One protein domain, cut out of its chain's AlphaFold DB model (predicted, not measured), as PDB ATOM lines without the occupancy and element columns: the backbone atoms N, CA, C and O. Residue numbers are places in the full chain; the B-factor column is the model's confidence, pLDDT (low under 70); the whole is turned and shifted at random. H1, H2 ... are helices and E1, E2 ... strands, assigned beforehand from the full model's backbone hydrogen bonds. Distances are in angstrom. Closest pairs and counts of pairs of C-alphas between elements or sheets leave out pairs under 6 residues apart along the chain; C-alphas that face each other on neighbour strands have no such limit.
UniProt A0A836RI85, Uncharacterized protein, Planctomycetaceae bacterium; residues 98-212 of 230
ATOM      1  N   VAL A  98     132.823 165.489  79.772       88.06
ATOM      2  CA  VAL A  98     133.345 164.121  79.864       88.06
ATOM      3  C   VAL A  98     134.673 164.146  80.613       88.06
ATOM      4  O   VAL A  98     135.539 164.989  80.356       88.06
ATOM      5  N   GLY A  99     134.851 163.244  81.573       88.12
ATOM      6  CA  GLY A  99     136.088 163.146  82.345       88.12
ATOM      7  C   GLY A  99     135.874 162.669  83.774       88.12
ATOM      8  O   GLY A  99     134.758 162.367  84.187       88.12
ATOM      9  N   ARG A 100     136.968 162.623  84.537       85.19
ATOM     10  CA  ARG A 100     136.966 162.120  85.919       85.19
ATOM     11  C   ARG A 100     136.158 162.984  86.882       85.19
ATOM     12  O   ARG A 100     135.657 162.457  87.866       85.19
ATOM     13  N   GLY A 101     135.986 164.271  86.582       87.00
ATOM     14  CA  GLY A 101     135.177 165.183  87.394       87.00
ATOM     15  C   GLY A 101     133.699 164.808  87.517       87.00
ATOM     16  O   GLY A 101     133.002 165.380  88.350       87.00
ATOM     17  N   LEU A 102     133.225 163.859  86.704       89.25
ATOM     18  CA  LEU A 102     131.859 163.337  86.749       89.25
ATOM     19  C   LEU A 102     131.673 162.200  87.760       89.25
ATOM     20  O   LEU A 102     130.539 161.877  88.097       89.25
ATOM     21  N   LEU A 103     132.753 161.575  88.237       87.81
ATOM     22  CA  LEU A 103     132.658 160.440  89.153       87.81
ATOM     23  C   LEU A 103     131.956 160.850  90.454       87.81
ATOM     24  O   LEU A 103     132.318 161.838  91.091       87.81
ATOM     25  N   GLY A 104     130.944 160.080  90.843       84.94
ATOM     26  CA  GLY A 104     130.111 160.332  92.016       84.94
ATOM     27  C   GLY A 104     129.173 161.535  91.886       84.94
ATOM     28  O   GLY A 104     128.601 161.946  92.898       84.94
ATOM     29  N   ARG A 105     129.042 162.125  90.690       87.94
ATOM     30  CA  ARG A 105     128.112 163.224  90.405       87.94
ATOM     31  C   ARG A 105     126.776 162.681  89.894       87.94
ATOM     32  O   ARG A 105     126.717 161.600  89.306       87.94
ATOM     33  N   VAL A 106     125.726 163.476  90.091       88.69
ATOM     34  CA  VAL A 106     124.402 163.264  89.482       88.69
ATOM     35  C   VAL A 106     124.144 164.387  88.492       88.69
ATOM     36  O   VAL A 106     124.256 165.558  88.863       88.69
ATOM     37  N   LEU A 107     123.829 164.040  87.246       88.62
ATOM     38  CA  LEU A 107     123.687 164.981  86.132       88.62
ATOM     39  C   LEU A 107     122.329 164.816  85.452       88.62
ATOM     40  O   LEU A 107     121.814 163.704  85.416       88.62
ATOM     41  N   ASP A 108     121.781 165.886  84.884       86.94
ATOM     42  CA  ASP A 108     120.664 165.793  83.933       86.94
ATOM     43  C   ASP A 108     121.139 165.381  82.523       86.94
ATOM     44  O   ASP A 108     122.344 165.284  82.256       86.94
ATOM     45  N   GLY A 109     120.196 165.171  81.596       82.31
ATOM     46  CA  GLY A 109     120.489 164.832  80.196       82.31
ATOM     47  C   GLY A 109     121.304 165.884  79.422       82.31
ATOM     48  O   GLY A 109     121.873 165.576  78.375       82.31
ATOM     49  N   LEU A 110     121.429 167.112  79.942       84.75
ATOM     50  CA  LEU A 110     122.248 168.189  79.371       84.75
ATOM     51  C   LEU A 110     123.643 168.275  80.020       84.75
ATOM     52  O   LEU A 110     124.448 169.140  79.662       84.75
ATOM     53  N   GLY A 111     123.944 167.399  80.983       86.31
ATOM     54  CA  GLY A 111     125.203 167.373  81.721       86.31
ATOM     55  C   GLY A 111     125.305 168.424  82.832       86.31
ATOM     56  O   GLY A 111     126.414 168.710  83.293       86.31
ATOM     57  N   ARG A 112     124.186 169.023  83.262       87.94
ATOM     58  CA  ARG A 112     124.145 169.971  84.385       87.94
ATOM     59  C   ARG A 112     124.062 169.196  85.708       87.94
ATOM     60  O   ARG A 112     123.319 168.220  85.794       87.94
ATOM     61  N   PRO A 113     124.801 169.603  86.755       90.69
ATOM     62  CA  PRO A 113     124.786 168.895  88.029       90.69
ATOM     63  C   PRO A 113     123.470 169.101  88.791       90.69
ATOM     64  O   PRO A 113     123.039 170.235  88.997       90.69
ATOM     65  N   LEU A 114     122.875 168.004  89.261       88.69
ATOM     66  CA  LEU A 114     121.662 167.981  90.093       88.69
ATOM     67  C   LEU A 114     121.949 167.716  91.579       88.69
ATOM     68  O   LEU A 114     121.054 167.795  92.411       88.69
ATOM     69  N   ASP A 115     123.198 167.409  91.924       87.88
ATOM     70  CA  ASP A 115     123.613 166.984  93.265       87.88
ATOM     71  C   ASP A 115     123.901 168.123  94.256       87.88
ATOM     72  O   ASP A 115     124.296 167.865  95.393       87.88
ATOM     73  N   GLY A 116     123.767 169.384  93.836       88.81
ATOM     74  CA  GLY A 116     124.053 170.550  94.678       88.81
ATOM     75  C   GLY A 116     125.535 170.746  95.032       88.81
ATOM     76  O   GLY A 116     125.861 171.648  95.797       88.81
ATOM     77  N   ARG A 117     126.462 169.960  94.461       89.06
ATOM     78  CA  ARG A 117     127.905 170.000  94.786       89.06
ATOM     79  C   ARG A 117     128.695 171.052  93.995       89.06
ATOM     80  O   ARG A 117     129.920 170.985  93.918       89.06
ATOM     81  N   GLY A 118     128.006 172.016  93.386       90.44
ATOM     82  CA  GLY A 118     128.615 173.065  92.565       90.44
ATOM     83  C   GLY A 118     129.011 172.606  91.149       90.44
ATOM     84  O   GLY A 118     128.570 171.552  90.684       90.44
ATOM     85  N   PRO A 119     129.812 173.399  90.415       89.56
ATOM     86  CA  PRO A 119     130.155 173.116  89.022       89.56
ATOM     87  C   PRO A 119     131.041 171.871  88.862       89.56
ATOM     88  O   PRO A 119     131.729 171.429  89.782       89.56
ATOM     89  N   ILE A 120     131.034 171.292  87.663       88.31
ATOM     90  CA  ILE A 120     131.902 170.166  87.306       88.31
ATOM     91  C   ILE A 120     133.250 170.724  86.844       88.31
ATOM     92  O   ILE A 120     133.316 171.534  85.919       88.31
ATOM     93  N   VAL A 121     134.329 170.276  87.480       86.62
ATOM     94  CA  VAL A 121     135.716 170.638  87.146       86.62
ATOM     95  C   VAL A 121     136.454 169.422  86.583       86.62
ATOM     96  O   VAL A 121     135.976 168.305  86.711       86.62
ATOM     97  N   GLN A 122     137.625 169.608  85.961       83.62
ATOM     98  CA  GLN A 122     138.445 168.503  85.418       83.62
ATOM     99  C   GLN A 122     137.750 167.651  84.335       83.62
ATOM    100  O   GLN A 122     138.004 166.450  84.193       83.62
ATOM    101  N   CYS A 123     136.894 168.285  83.536       87.44
ATOM    102  CA  CYS A 123     136.249 167.678  82.378       87.44
ATOM    103  C   CYS A 123     136.634 168.416  81.098       87.44
ATOM    104  O   CYS A 123     136.891 169.622  81.102       87.44
ATOM    105  N   ARG A 124     136.631 167.684  79.985       87.50
ATOM    106  CA  ARG A 124     136.625 168.267  78.640       87.50
ATOM    107  C   ARG A 124     135.199 168.240  78.103       87.50
ATOM    108  O   ARG A 124     134.411 167.394  78.502       87.50
ATOM    109  N   TRP A 125     134.880 169.130  77.177       84.88
ATOM    110  CA  TRP A 125     133.566 169.157  76.538       84.88
ATOM    111  C   TRP A 125     133.593 168.329  75.255       84.88
ATOM    112  O   TRP A 125     134.415 168.598  74.376       84.88
ATOM    113  N   SER A 126     132.694 167.355  75.131       86.00
ATOM    114  CA  SER A 126     132.549 166.501  73.945       86.00
ATOM    115  C   SER A 126     131.171 166.677  73.327       86.00
ATOM    116  O   SER A 126     130.212 166.940  74.045       86.00
ATOM    117  N   GLN A 127     131.072 166.534  72.008       83.31
ATOM    118  CA  GLN A 127     129.780 166.425  71.331       83.31
ATOM    119  C   GLN A 127     129.108 165.099  71.705       83.31
ATOM    120  O   GLN A 127     129.801 164.112  71.970       83.31
ATOM    121  N   LEU A 128     127.772 165.102  71.744       78.88
ATOM    122  CA  LEU A 128     126.967 163.902  71.998       78.88
ATOM    123  C   LEU A 128     126.944 162.953  70.797       78.88
ATOM    124  O   LEU A 128     127.038 161.740  70.967       78.88
ATOM    125  N   SER A 129     126.844 163.504  69.586       74.75
ATOM    126  CA  SER A 129     126.842 162.714  68.356       74.75
ATOM    127  C   SER A 129     128.272 162.321  67.990       74.75
ATOM    128  O   SER A 129     129.065 163.150  67.541       74.75
ATOM    129  N   LEU A 130     128.607 161.056  68.227       76.06
ATOM    130  CA  LEU A 130     129.838 160.423  67.768       76.06
ATOM    131  C   LEU A 130     129.479 159.357  66.735       76.06
ATOM    132  O   LEU A 130     128.477 158.656  66.884       76.06
ATOM    133  N   ALA A 131     130.312 159.217  65.704       79.62
ATOM    134  CA  ALA A 131     130.159 158.135  64.743       79.62
ATOM    135  C   ALA A 131     130.204 156.782  65.467       79.62
ATOM    136  O   ALA A 131     131.041 156.560  66.350       79.62
ATOM    137  N   ALA A 132     129.293 155.881  65.099       82.56
ATOM    138  CA  ALA A 132     129.319 154.525  65.622       82.56
ATOM    139  C   ALA A 132     130.645 153.844  65.226       82.56
ATOM    140  O   ALA A 132     131.097 154.023  64.093       82.56
ATOM    141  N   PRO A 133     131.270 153.056  66.122       84.31
ATOM    142  CA  PRO A 133     132.433 152.253  65.760       84.31
ATOM    143  C   PRO A 133     132.099 151.285  64.619       84.31
ATOM    144  O   PRO A 133     130.999 150.729  64.594       84.31
ATOM    145  N   ASP A 134     133.053 151.056  63.717       87.75
ATOM    146  CA  ASP A 134     132.894 150.114  62.607       87.75
ATOM    147  C   ASP A 134     132.584 148.700  63.146       87.75
ATOM    148  O   ASP A 134     133.388 148.152  63.915       87.75
ATOM    149  N   PRO A 135     131.450 148.083  62.755       85.88
ATOM    150  CA  PRO A 135     131.094 146.732  63.171       85.88
ATOM    151  C   PRO A 135     132.179 145.683  62.903       85.88
ATOM    152  O   PRO A 135     132.314 144.759  63.703       85.88
ATOM    153  N   LEU A 136     132.960 145.825  61.827       90.31
ATOM    154  CA  LEU A 136     134.023 144.883  61.458       90.31
ATOM    155  C   LEU A 136     135.254 145.004  62.359       90.31
ATOM    156  O   LEU A 136     136.002 144.043  62.523       90.31
ATOM    157  N   THR A 137     135.444 146.165  62.985       89.00
ATOM    158  CA  THR A 137     136.521 146.388  63.963       89.00
ATOM    159  C   THR A 137     136.139 145.938  65.371       89.00
ATOM    160  O   THR A 137     136.973 145.949  66.280       89.00
ATOM    161  N   ARG A 138     134.877 145.539  65.583       86.38
ATOM    162  CA  ARG A 138     134.384 145.128  66.894       86.38
ATOM    163  C   ARG A 138     134.988 143.769  67.276       86.38
ATOM    164  O   ARG A 138     134.740 142.783  66.585       86.38
ATOM    165  N   PRO A 139     135.714 143.672  68.403       88.00
ATOM    166  CA  PRO A 139     136.245 142.394  68.852       88.00
ATOM    167  C   PRO A 139     135.108 141.451  69.283       88.00
ATOM    168  O   PRO A 139     134.080 141.915  69.797       88.00
ATOM    169  N   PRO A 140     135.282 140.127  69.120       91.50
ATOM    170  CA  PRO A 140     134.342 139.150  69.652       91.50
ATOM    171  C   PRO A 140     134.282 139.224  71.182       91.50
ATOM    172  O   PRO A 140     135.245 139.598  71.854       91.50
ATOM    173  N   ILE A 141     133.138 138.836  71.742       94.12
ATOM    174  CA  ILE A 141     132.924 138.802  73.190       94.12
ATOM    175  C   ILE A 141     133.523 137.504  73.733       94.12
ATOM    176  O   ILE A 141     132.977 136.427  73.511       94.12
ATOM    177  N   THR A 142     134.648 137.610  74.435       95.19
ATOM    178  CA  THR A 142     135.408 136.448  74.934       95.19
ATOM    179  C   THR A 142     135.536 136.397  76.453       95.19
ATOM    180  O   THR A 142     135.857 135.349  77.005       95.19
ATOM    181  N   ALA A 143     135.283 137.510  77.143       94.25
ATOM    182  CA  ALA A 143     135.431 137.615  78.590       94.25
ATOM    183  C   ALA A 143     134.062 137.725  79.281       94.25
ATOM    184  O   ALA A 143     133.250 138.555  78.852       94.25
ATOM    185  N   PRO A 144     133.809 136.972  80.367       94.38
ATOM    186  CA  PRO A 144     132.594 137.130  81.153       94.38
ATOM    187  C   PRO A 144     132.572 138.493  81.859       94.38
ATOM    188  O   PRO A 144     133.599 139.035  82.280       94.38
ATOM    189  N   PHE A 145     131.377 139.052  81.984       94.75
ATOM    190  CA  PHE A 145     131.058 140.198  82.817       94.75
ATOM    191  C   PHE A 145     130.346 139.686  84.069       94.75
ATOM    192  O   PHE A 145     129.168 139.344  84.027       94.75
ATOM    193  N   VAL A 146     131.091 139.600  85.172       94.69
ATOM    194  CA  VAL A 146     130.567 139.118  86.455       94.69
ATOM    195  C   VAL A 146     129.677 140.198  87.057       94.69
ATOM    196  O   VAL A 146     130.149 141.295  87.360       94.69
ATOM    197  N   THR A 147     128.393 139.884  87.214       93.12
ATOM    198  CA  THR A 147     127.373 140.809  87.722       93.12
ATOM    199  C   THR A 147     127.260 140.793  89.245       93.12
ATOM    200  O   THR A 147     126.747 141.747  89.826       93.12
ATOM    201  N   GLY A 148     127.717 139.716  89.895       92.06
ATOM    202  CA  GLY A 148     127.524 139.471  91.325       92.06
ATOM    203  C   GLY A 148     126.184 138.800  91.649       92.06
ATOM    204  O   GLY A 148     125.918 138.468  92.805       92.06
ATOM    205  N   ILE A 149     125.342 138.553  90.641       94.94
ATOM    206  CA  ILE A 149     124.047 137.893  90.792       94.94
ATOM    207  C   ILE A 149     124.195 136.435  90.372       94.94
ATOM    208  O   ILE A 149     124.265 136.132  89.186       94.94
ATOM    209  N   ARG A 150     124.168 135.512  91.341       95.56
ATOM    210  CA  ARG A 150     124.394 134.069  91.101       95.56
ATOM    211  C   ARG A 150     123.528 133.481  89.986       95.56
ATOM    212  O   ARG A 150     124.011 132.665  89.211       95.56
ATOM    213  N   ALA A 151     122.261 133.886  89.910       95.56
ATOM    214  CA  ALA A 151     121.361 133.411  88.863       95.56
ATOM    215  C   ALA A 151     121.799 133.888  87.468       95.56
ATOM    216  O   ALA A 151     121.713 133.122  86.514       95.56
ATOM    217  N   ILE A 152     122.314 135.116  87.349       95.69
ATOM    218  CA  ILE A 152     122.810 135.650  86.078       95.69
ATOM    219  C   ILE A 152     124.154 135.012  85.739       95.69
ATOM    220  O   ILE A 152     124.296 134.410  84.681       95.69
ATOM    221  N   ASP A 153     125.106 135.061  86.669       95.81
ATOM    222  CA  ASP A 153     126.474 134.585  86.452       95.81
ATOM    223  C   ASP A 153     126.559 133.057  86.275       95.81
ATOM    224  O   ASP A 153     127.496 132.564  85.659       95.81
ATOM    225  N   GLY A 154     125.600 132.299  86.820       96.31
ATOM    226  CA  GLY A 154     125.571 130.838  86.728       96.31
ATOM    227  C   GLY A 154     124.724 130.283  85.582       96.31
ATOM    228  O   GLY A 154     125.076 129.246  85.027       96.31
ATOM    229  N   LEU A 155     123.609 130.938  85.231       96.69
ATOM    230  CA  LEU A 155     122.634 130.384  84.276       96.69
ATOM    231  C   LEU A 155     122.564 131.157  82.958       96.69
ATOM    232  O   LEU A 155     122.327 130.555  81.916       96.69
ATOM    233  N   ILE A 156     122.761 132.477  82.988       95.62
ATOM    234  CA  ILE A 156     122.608 133.368  81.825       95.62
ATOM    235  C   ILE A 156     123.780 134.353  81.740       95.62
ATOM    236  O   ILE A 156     123.598 135.569  81.667       95.62
ATOM    237  N   THR A 157     124.997 133.801  81.779       94.88
ATOM    238  CA  THR A 157     126.246 134.571  81.856       94.88
ATOM    239  C   THR A 157     126.303 135.652  80.780       94.88
ATOM    240  O   THR A 157     126.129 135.378  79.591       94.88
ATOM    241  N   VAL A 158     126.601 136.880  81.199       96.12
ATOM    242  CA  VAL A 158     126.765 138.031  80.308       96.12
ATOM    243  C   VAL A 158     128.245 138.215  79.988       96.12
ATOM    244  O   VAL A 158     129.095 138.042  80.855       96.12
ATOM    245  N   GLY A 159     128.577 138.573  78.749       95.19
ATOM    246  CA  GLY A 159     129.942 138.887  78.334       95.19
ATOM    247  C   GLY A 159     130.244 140.392  78.286       95.19
ATOM    248  O   GLY A 159     129.362 141.230  78.086       95.19
ATOM    249  N   ARG A 160     131.520 140.763  78.434       92.94
ATOM    250  CA  ARG A 160     131.972 142.162  78.344       92.94
ATOM    251  C   ARG A 160     131.711 142.724  76.945       92.94
ATOM    252  O   ARG A 160     132.197 142.192  75.952       92.94
ATOM    253  N   GLY A 161     130.952 143.818  76.872       90.12
ATOM    254  CA  GLY A 161     130.538 144.432  75.605       90.12
ATOM    255  C   GLY A 161     129.274 143.823  74.981       90.12
ATOM    256  O   GLY A 161     128.906 144.206  73.865       90.12
ATOM    257  N   GLN A 162     128.598 142.901  75.679       93.25
ATOM    258  CA  GLN A 162     127.272 142.410  75.304       93.25
ATOM    259  C   GLN A 162     126.196 143.451  75.633       93.25
ATOM    260  O   GLN A 162     126.274 144.152  76.639       93.25
ATOM    261  N   ARG A 163     125.171 143.547  74.782       92.56
ATOM    262  CA  ARG A 163     123.965 144.342  75.048       92.56
ATOM    263  C   ARG A 163     122.872 143.381  75.496       92.56
ATOM    264  O   ARG A 163     122.567 142.445  74.761       92.56
ATOM    265  N   VAL A 164     122.318 143.597  76.683       93.50
ATOM    266  CA  VAL A 164     121.302 142.726  77.286       93.50
ATOM    267  C   VAL A 164     120.100 143.577  77.673       93.50
ATOM    268  O   VAL A 164     120.260 144.632  78.283       93.50
ATOM    269  N   GLY A 165     118.903 143.135  77.290       92.81
ATOM    270  CA  GLY A 165     117.652 143.765  77.705       92.81
ATOM    271  C   GLY A 165     117.187 143.225  79.055       92.81
ATOM    272  O   GLY A 165     117.216 142.015  79.274       92.81
ATOM    273  N   LEU A 166     116.732 144.112  79.941       89.44
ATOM    274  CA  LEU A 166     116.070 143.746  81.193       89.44
ATOM    275  C   LEU A 166     114.573 144.037  81.066       89.44
ATOM    276  O   LEU A 166     114.156 145.195  81.102       89.44
ATOM    277  N   PHE A 167     113.773 142.986  80.909       89.69
ATOM    278  CA  PHE A 167     112.320 143.084  80.779       89.69
ATOM    279  C   PHE A 167     111.655 142.729  82.106       89.69
ATOM    280  O   PHE A 167     111.899 141.663  82.666       89.69
ATOM    281  N   SER A 168     110.826 143.629  82.628       85.12
ATOM    282  CA  SER A 168     110.224 143.486  83.953       85.12
ATOM    283  C   SER A 168     108.949 144.319  84.068       85.12
ATOM    284  O   SER A 168     108.931 145.457  83.594       85.12
ATOM    285  N   GLY A 169     107.921 143.799  84.740       86.19
ATOM    286  CA  GLY A 169     106.735 144.578  85.110       86.19
ATOM    287  C   GLY A 169     107.018 145.614  86.207       86.19
ATOM    288  O   GLY A 169     108.102 145.649  86.793       86.19
ATOM    289  N   SER A 170     106.036 146.460  86.516       85.19
ATOM    290  CA  SER A 170     106.137 147.359  87.672       85.19
ATOM    291  C   SER A 170     106.186 146.556  88.979       85.19
ATOM    292  O   SER A 170     105.491 145.553  89.118       85.19
ATOM    293  N   GLY A 171     107.023 146.975  89.932       83.81
ATOM    294  CA  GLY A 171     107.089 146.380  91.275       83.81
ATOM    295  C   GLY A 171     107.839 145.048  91.408       83.81
ATOM    296  O   GLY A 171     108.025 144.579  92.523       83.81
ATOM    297  N   VAL A 172     108.349 144.451  90.325       89.81
ATOM    298  CA  VAL A 172     109.019 143.129  90.378       89.81
ATOM    299  C   VAL A 172     110.503 143.182  90.785       89.81
ATOM    300  O   VAL A 172     111.225 142.200  90.649       89.81
ATOM    301  N   GLY A 173     110.982 144.336  91.260       87.31
ATOM    302  CA  GLY A 173     112.359 144.498  91.746       87.31
ATOM    303  C   GLY A 173     113.401 144.907  90.697       87.31
ATOM    304  O   GLY A 173     114.591 144.748  90.957       87.31
ATOM    305  N   LYS A 174     113.002 145.476  89.544       89.31
ATOM    306  CA  LYS A 174     113.932 145.978  88.505       89.31
ATOM    307  C   LYS A 174     115.011 146.901  89.080       89.31
ATOM    308  O   LYS A 174     116.196 146.687  88.848       89.31
ATOM    309  N   SER A 175     114.593 147.917  89.835       85.38
ATOM    310  CA  SER A 175     115.509 148.905  90.417       85.38
ATOM    311  C   SER A 175     116.421 148.278  91.469       85.38
ATOM    312  O   SER A 175     117.606 148.584  91.513       85.38
ATOM    313  N   THR A 176     115.904 147.339  92.266       89.25
ATOM    314  CA  THR A 176     116.713 146.588  93.235       89.25
ATOM    315  C   THR A 176     117.793 145.776  92.530       89.25
ATOM    316  O   THR A 176     118.952 145.842  92.924       89.25
ATOM    317  N   LEU A 177     117.442 145.062  91.455       90.00
ATOM    318  CA  LEU A 177     118.395 144.276  90.674       90.00
ATOM    319  C   LEU A 177     119.475 145.159  90.033       90.00
ATOM    320  O   LEU A 177     120.653 144.835  90.138       90.00
ATOM    321  N   LEU A 178     119.093 146.276  89.406       89.62
ATOM    322  CA  LEU A 178     120.055 147.217  88.822       89.62
ATOM    323  C   LEU A 178     120.994 147.799  89.886       89.62
ATOM    324  O   LEU A 178     122.203 147.817  89.671       89.62
ATOM    325  N   GLY A 179     120.469 148.159  91.059       87.06
ATOM    326  CA  GLY A 179     121.277 148.632  92.181       87.06
ATOM    327  C   GLY A 179     122.209 147.561  92.767       87.06
ATOM    328  O   GLY A 179     123.314 147.884  93.201       87.06
ATOM    329  N   GLU A 180     121.797 146.289  92.787       89.00
ATOM    330  CA  GLU A 180     122.662 145.164  93.175       89.00
ATOM    331  C   GLU A 180     123.790 144.945  92.159       89.00
ATOM    332  O   GLU A 180     124.949 144.813  92.557       89.00
ATOM    333  N   ILE A 181     123.481 144.982  90.858       90.56
ATOM    334  CA  ILE A 181     124.479 144.894  89.781       90.56
ATOM    335  C   ILE A 181     125.450 146.076  89.871       90.56
ATOM    336  O   ILE A 181     126.660 145.879  89.826       90.56
ATOM    337  N   ALA A 182     124.956 147.301  90.058       87.44
ATOM    338  CA  ALA A 182     125.796 148.492  90.159       87.44
ATOM    339  C   ALA A 182     126.807 148.417  91.315       87.44
ATOM    340  O   ALA A 182     127.924 148.923  91.184       87.44
ATOM    341  N   ARG A 183     126.432 147.774  92.430       84.75
ATOM    342  CA  ARG A 183     127.291 147.591  93.610       84.75
ATOM    343  C   ARG A 183     128.301 146.456  93.464       84.75
ATOM    344  O   ARG A 183     129.424 146.600  93.946       84.75
ATOM    345  N   HIS A 184     127.906 145.344  92.848       88.31
ATOM    346  CA  HIS A 184     128.679 144.099  92.883       88.31
ATOM    347  C   HIS A 184     129.368 143.731  91.567       88.31
ATOM    348  O   HIS A 184     130.262 142.885  91.585       88.31
ATOM    349  N   ALA A 185     128.990 144.344  90.444       89.19
ATOM    350  CA  ALA A 185     129.576 144.008  89.156       89.19
ATOM    351  C   ALA A 185     131.074 144.349  89.090       89.19
ATOM    352  O   ALA A 185     131.525 145.391  89.578       89.19
ATOM    353  N   ASP A 186     131.849 143.496  88.413       86.00
ATOM    354  CA  ASP A 186     133.262 143.747  88.099       86.00
ATOM    355  C   ASP A 186     133.373 144.717  86.911       86.00
ATOM    356  O   ASP A 186     133.710 144.340  85.785       86.00
ATOM    357  N   SER A 187     133.043 145.983  87.167       83.88
ATOM    358  CA  SER A 187     133.198 147.103  86.240       83.88
ATOM    359  C   SER A 187     134.234 148.102  86.760       83.88
ATOM    360  O   SER A 187     134.533 148.159  87.952       83.88
ATOM    361  N   ASP A 188     134.807 148.913  85.872       78.62
ATOM    362  CA  ASP A 188     135.613 150.071  86.288       78.62
ATOM    363  C   ASP A 188     134.714 151.275  86.640       78.62
ATOM    364  O   ASP A 188     135.086 152.136  87.438       78.62
ATOM    365  N   LEU A 189     133.521 151.327  86.043       80.50
ATOM    366  CA  LEU A 189     132.553 152.406  86.161       80.50
ATOM    367  C   LEU A 189     131.141 151.880  85.877       80.50
ATOM    368  O   LEU A 189     130.951 151.125  84.921       80.50
ATOM    369  N   THR A 190     130.156 152.376  86.626       82.25
ATOM    370  CA  THR A 190     128.733 152.163  86.342       82.25
ATOM    371  C   THR A 190     128.037 153.503  86.091       82.25
ATOM    372  O   THR A 190     128.215 154.454  86.850       82.25
ATOM    373  N   ILE A 191     127.251 153.584  85.015       82.12
ATOM    374  CA  ILE A 191     126.379 154.726  84.706       82.12
ATOM    375  C   ILE A 191     124.943 154.223  84.809       82.12
ATOM    376  O   ILE A 191     124.560 153.321  84.065       82.12
ATOM    377  N   GLU A 192     124.164 154.792  85.724       79.62
ATOM    378  CA  GLU A 192     122.778 154.389  85.955       79.62
ATOM    379  C   GLU A 192     121.824 155.544  85.625       79.62
ATOM    380  O   GLU A 192     121.974 156.628  86.199       79.62
ATOM    381  N   PRO A 193     120.851 155.351  84.713       73.38
ATOM    382  CA  PRO A 193     119.749 156.286  84.564       73.38
ATOM    383  C   PRO A 193     118.841 156.183  85.790       73.38
ATOM    384  O   PRO A 193     118.354 155.109  86.141       73.38
ATOM    385  N   THR A 194     118.589 157.311  86.435       67.06
ATOM    386  CA  THR A 194     117.579 157.412  87.488       67.06
ATOM    387  C   THR A 194     116.188 157.359  86.863       67.06
ATOM    388  O   THR A 194     115.976 157.890  85.775       67.06
ATOM    389  N   SER A 195     115.224 156.770  87.565       59.25
ATOM    390  CA  SER A 195     113.817 156.721  87.148       59.25
ATOM    391  C   SER A 195     113.075 158.062  87.253       59.25
ATOM    392  O   SER A 195     111.861 158.089  87.073       59.25
ATOM    393  N   ASP A 196     113.771 159.146  87.583       57.72
ATOM    394  CA  ASP A 196     113.162 160.449  87.829       57.72
ATOM    395  C   ASP A 196     112.834 161.175  86.515       57.72
ATOM    396  O   ASP A 196     113.513 161.004  85.502       57.72
ATOM    397  N   GLU A 197     111.830 162.061  86.552       51.47
ATOM    398  CA  GLU A 197     111.333 162.858  85.408       51.47
ATOM    399  C   GLU A 197     112.405 163.700  84.688       51.47
ATOM    400  O   GLU A 197     112.141 164.273  83.634       51.47
ATOM    401  N   LYS A 198     113.603 163.828  85.266       52.84
ATOM    402  CA  LYS A 198     114.694 164.669  84.758       52.84
ATOM    403  C   LYS A 198     115.699 163.925  83.878       52.84
ATOM    404  O   LYS A 198     116.726 164.515  83.548       52.84
ATOM    405  N   GLU A 199     115.431 162.657  83.547       62.03
ATOM    406  CA  GLU A 199     116.336 161.797  82.766       62.03
ATOM    407  C   GLU A 199     117.777 161.879  83.289       62.03
ATOM    408  O   GLU A 199     118.741 162.053  82.540       62.03
ATOM    409  N   SER A 200     117.920 161.857  84.615       66.44
ATOM    410  CA  SER A 200     119.218 162.038  85.242       66.44
ATOM    411  C   SER A 200     120.041 160.762  85.251       66.44
ATOM    412  O   SER A 200     119.516 159.651  85.261       66.44
ATOM    413  N   PHE A 201     121.357 160.929  85.275       72.62
ATOM    414  CA  PHE A 201     122.318 159.842  85.346       72.62
ATOM    415  C   PHE A 201     123.186 159.998  86.588       72.62
ATOM    416  O   PHE A 201     123.644 161.097  86.917       72.62
ATOM    417  N   VAL A 202     123.451 158.876  87.251       71.25
ATOM    418  CA  VAL A 202     124.429 158.782  88.334       71.25
ATOM    419  C   VAL A 202     125.645 158.033  87.818       71.25
ATOM    420  O   VAL A 202     125.532 156.946  87.249       71.25
ATOM    421  N   MET A 203     126.823 158.614  88.026       75.12
ATOM    422  CA  MET A 203     128.086 157.995  87.643       75.12
ATOM    423  C   MET A 203     128.763 157.436  88.893       75.12
ATOM    424  O   MET A 203     129.340 158.181  89.684       75.12
ATOM    425  N   LEU A 204     128.669 156.126  89.100       66.62
ATOM    426  CA  LEU A 204     129.159 155.460  90.302       66.62
ATOM    427  C   LEU A 204     130.532 154.823  90.046       66.62
ATOM    428  O   LEU A 204     130.677 154.047  89.095       66.62
ATOM    429  N   PRO A 205     131.549 155.107  90.883       59.25
ATOM    430  CA  PRO A 205     132.752 154.289  90.897       59.25
ATOM    431  C   PRO A 205     132.386 152.883  91.386       59.25
ATOM    432  O   PRO A 205     131.564 152.731  92.291       59.25
ATOM    433  N   SER A 206     132.987 151.848  90.804       56.34
ATOM    434  CA  SER A 206     132.749 150.480  91.266       56.34
ATOM    435  C   SER A 206     133.326 150.246  92.666       56.34
ATOM    436  O   SER A 206     134.270 150.915  93.089       56.34
ATOM    437  N   ALA A 207     132.826 149.243  93.394       52.47
ATOM    438  CA  ALA A 207     133.398 148.850  94.688       52.47
ATOM    439  C   ALA A 207     134.887 148.431  94.584       52.47
ATOM    440  O   ALA A 207     135.647 148.545  95.546       52.47
ATOM    441  N   GLY A 208     135.331 147.993  93.396       45.59
ATOM    442  CA  GLY A 208     136.732 147.695  93.074       45.59
ATOM    443  C   GLY A 208     137.584 148.911  92.682       45.59
ATOM    444  O   GLY A 208     138.801 148.770  92.553       45.59
ATOM    445  N   PHE A 209     136.986 150.097  92.523       46.75
ATOM    446  CA  PHE A 209     137.659 151.334  92.112       46.75
ATOM    447  C   PHE A 209     138.780 151.738  93.079       46.75
ATOM    448  O   PHE A 209     139.854 152.140  92.642       46.75
ATOM    449  N   ALA A 210     138.593 151.523  94.386       44.59
ATOM    450  CA  ALA A 210     139.625 151.776  95.395       44.59
ATOM    451  C   ALA A 210     140.850 150.838  95.292       44.59
ATOM    452  O   ALA A 210     141.854 151.081  95.953       44.59
ATOM    453  N   ARG A 211     140.787 149.759  94.493       41.69
ATOM    454  CA  ARG A 211     141.868 148.764  94.350       41.69
ATOM    455  C   ARG A 211     142.615 148.817  93.016       41.69
ATOM    456  O   ARG A 211     143.581 148.076  92.852       41.69
ATOM    457  N   ARG A 212     142.172 149.604  92.032       45.16
ATOM    458  CA  ARG A 212     142.723 149.554  90.667       45.16
ATOM    459  C   ARG A 212     143.116 150.951  90.179       45.16
ATOM    460  O   ARG A 212     142.334 151.623  89.518       45.16
TER     461      ARG A 212
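This is residues 98 to 212 of the 230 residues of an uncharacterized protein of Planctomycetaceae bacterium (UniProt A0A836RI85). Little regular structure is here: loops surround a small hairpin, E2 and E3, in the middle, with H2 next to it, E1 towards one end and H1 towards the other. Residues 129 to 137 and 167 to 173 stick out. The 115 printed residues run E1, H1, H2, E2, E3, class mixed, with 31 in named elements; the sheet E2 - E3 is antiparallel. The whole is only just loose, close to compact, with a radius of gyration of the C-alphas of 16.1 A, spanning 44 by 40 by 32 A.

Find C-alpha 124 at (136.625, 168.267, 78.640), where E1 begins, residues 124 to 127, 10.2 A. Then come H1, residues 150 to 155, 8.0 A; H2, 174 to 184, 15.5 A; E2, 189 to 193, 13.5 A; and E3, 201 to 205, 13.1 A, ending at C-alpha 205 (132.752, 154.289, 90.897).

In the hairpin, N 190 and O 204 are 3.0 A apart. Look for H2 at Ala 182, whose C-alpha is 6.1 A from that of Thr 190, the closest pair with E2. E1 and H1 are apart from each other and from H2, E2 and E3; E1 pairs with no named strand. In H1 and H2 every O i to N i+4 pair is within hydrogen-bond range.

The C-alphas farthest apart, Gly 118 and Leu 155, are 43.9 A apart. The printed part has no cut; links E1 to H1 and H1 to H2 are long. Residues 194 to 200 and 204 to 212 have pLDDT under 70.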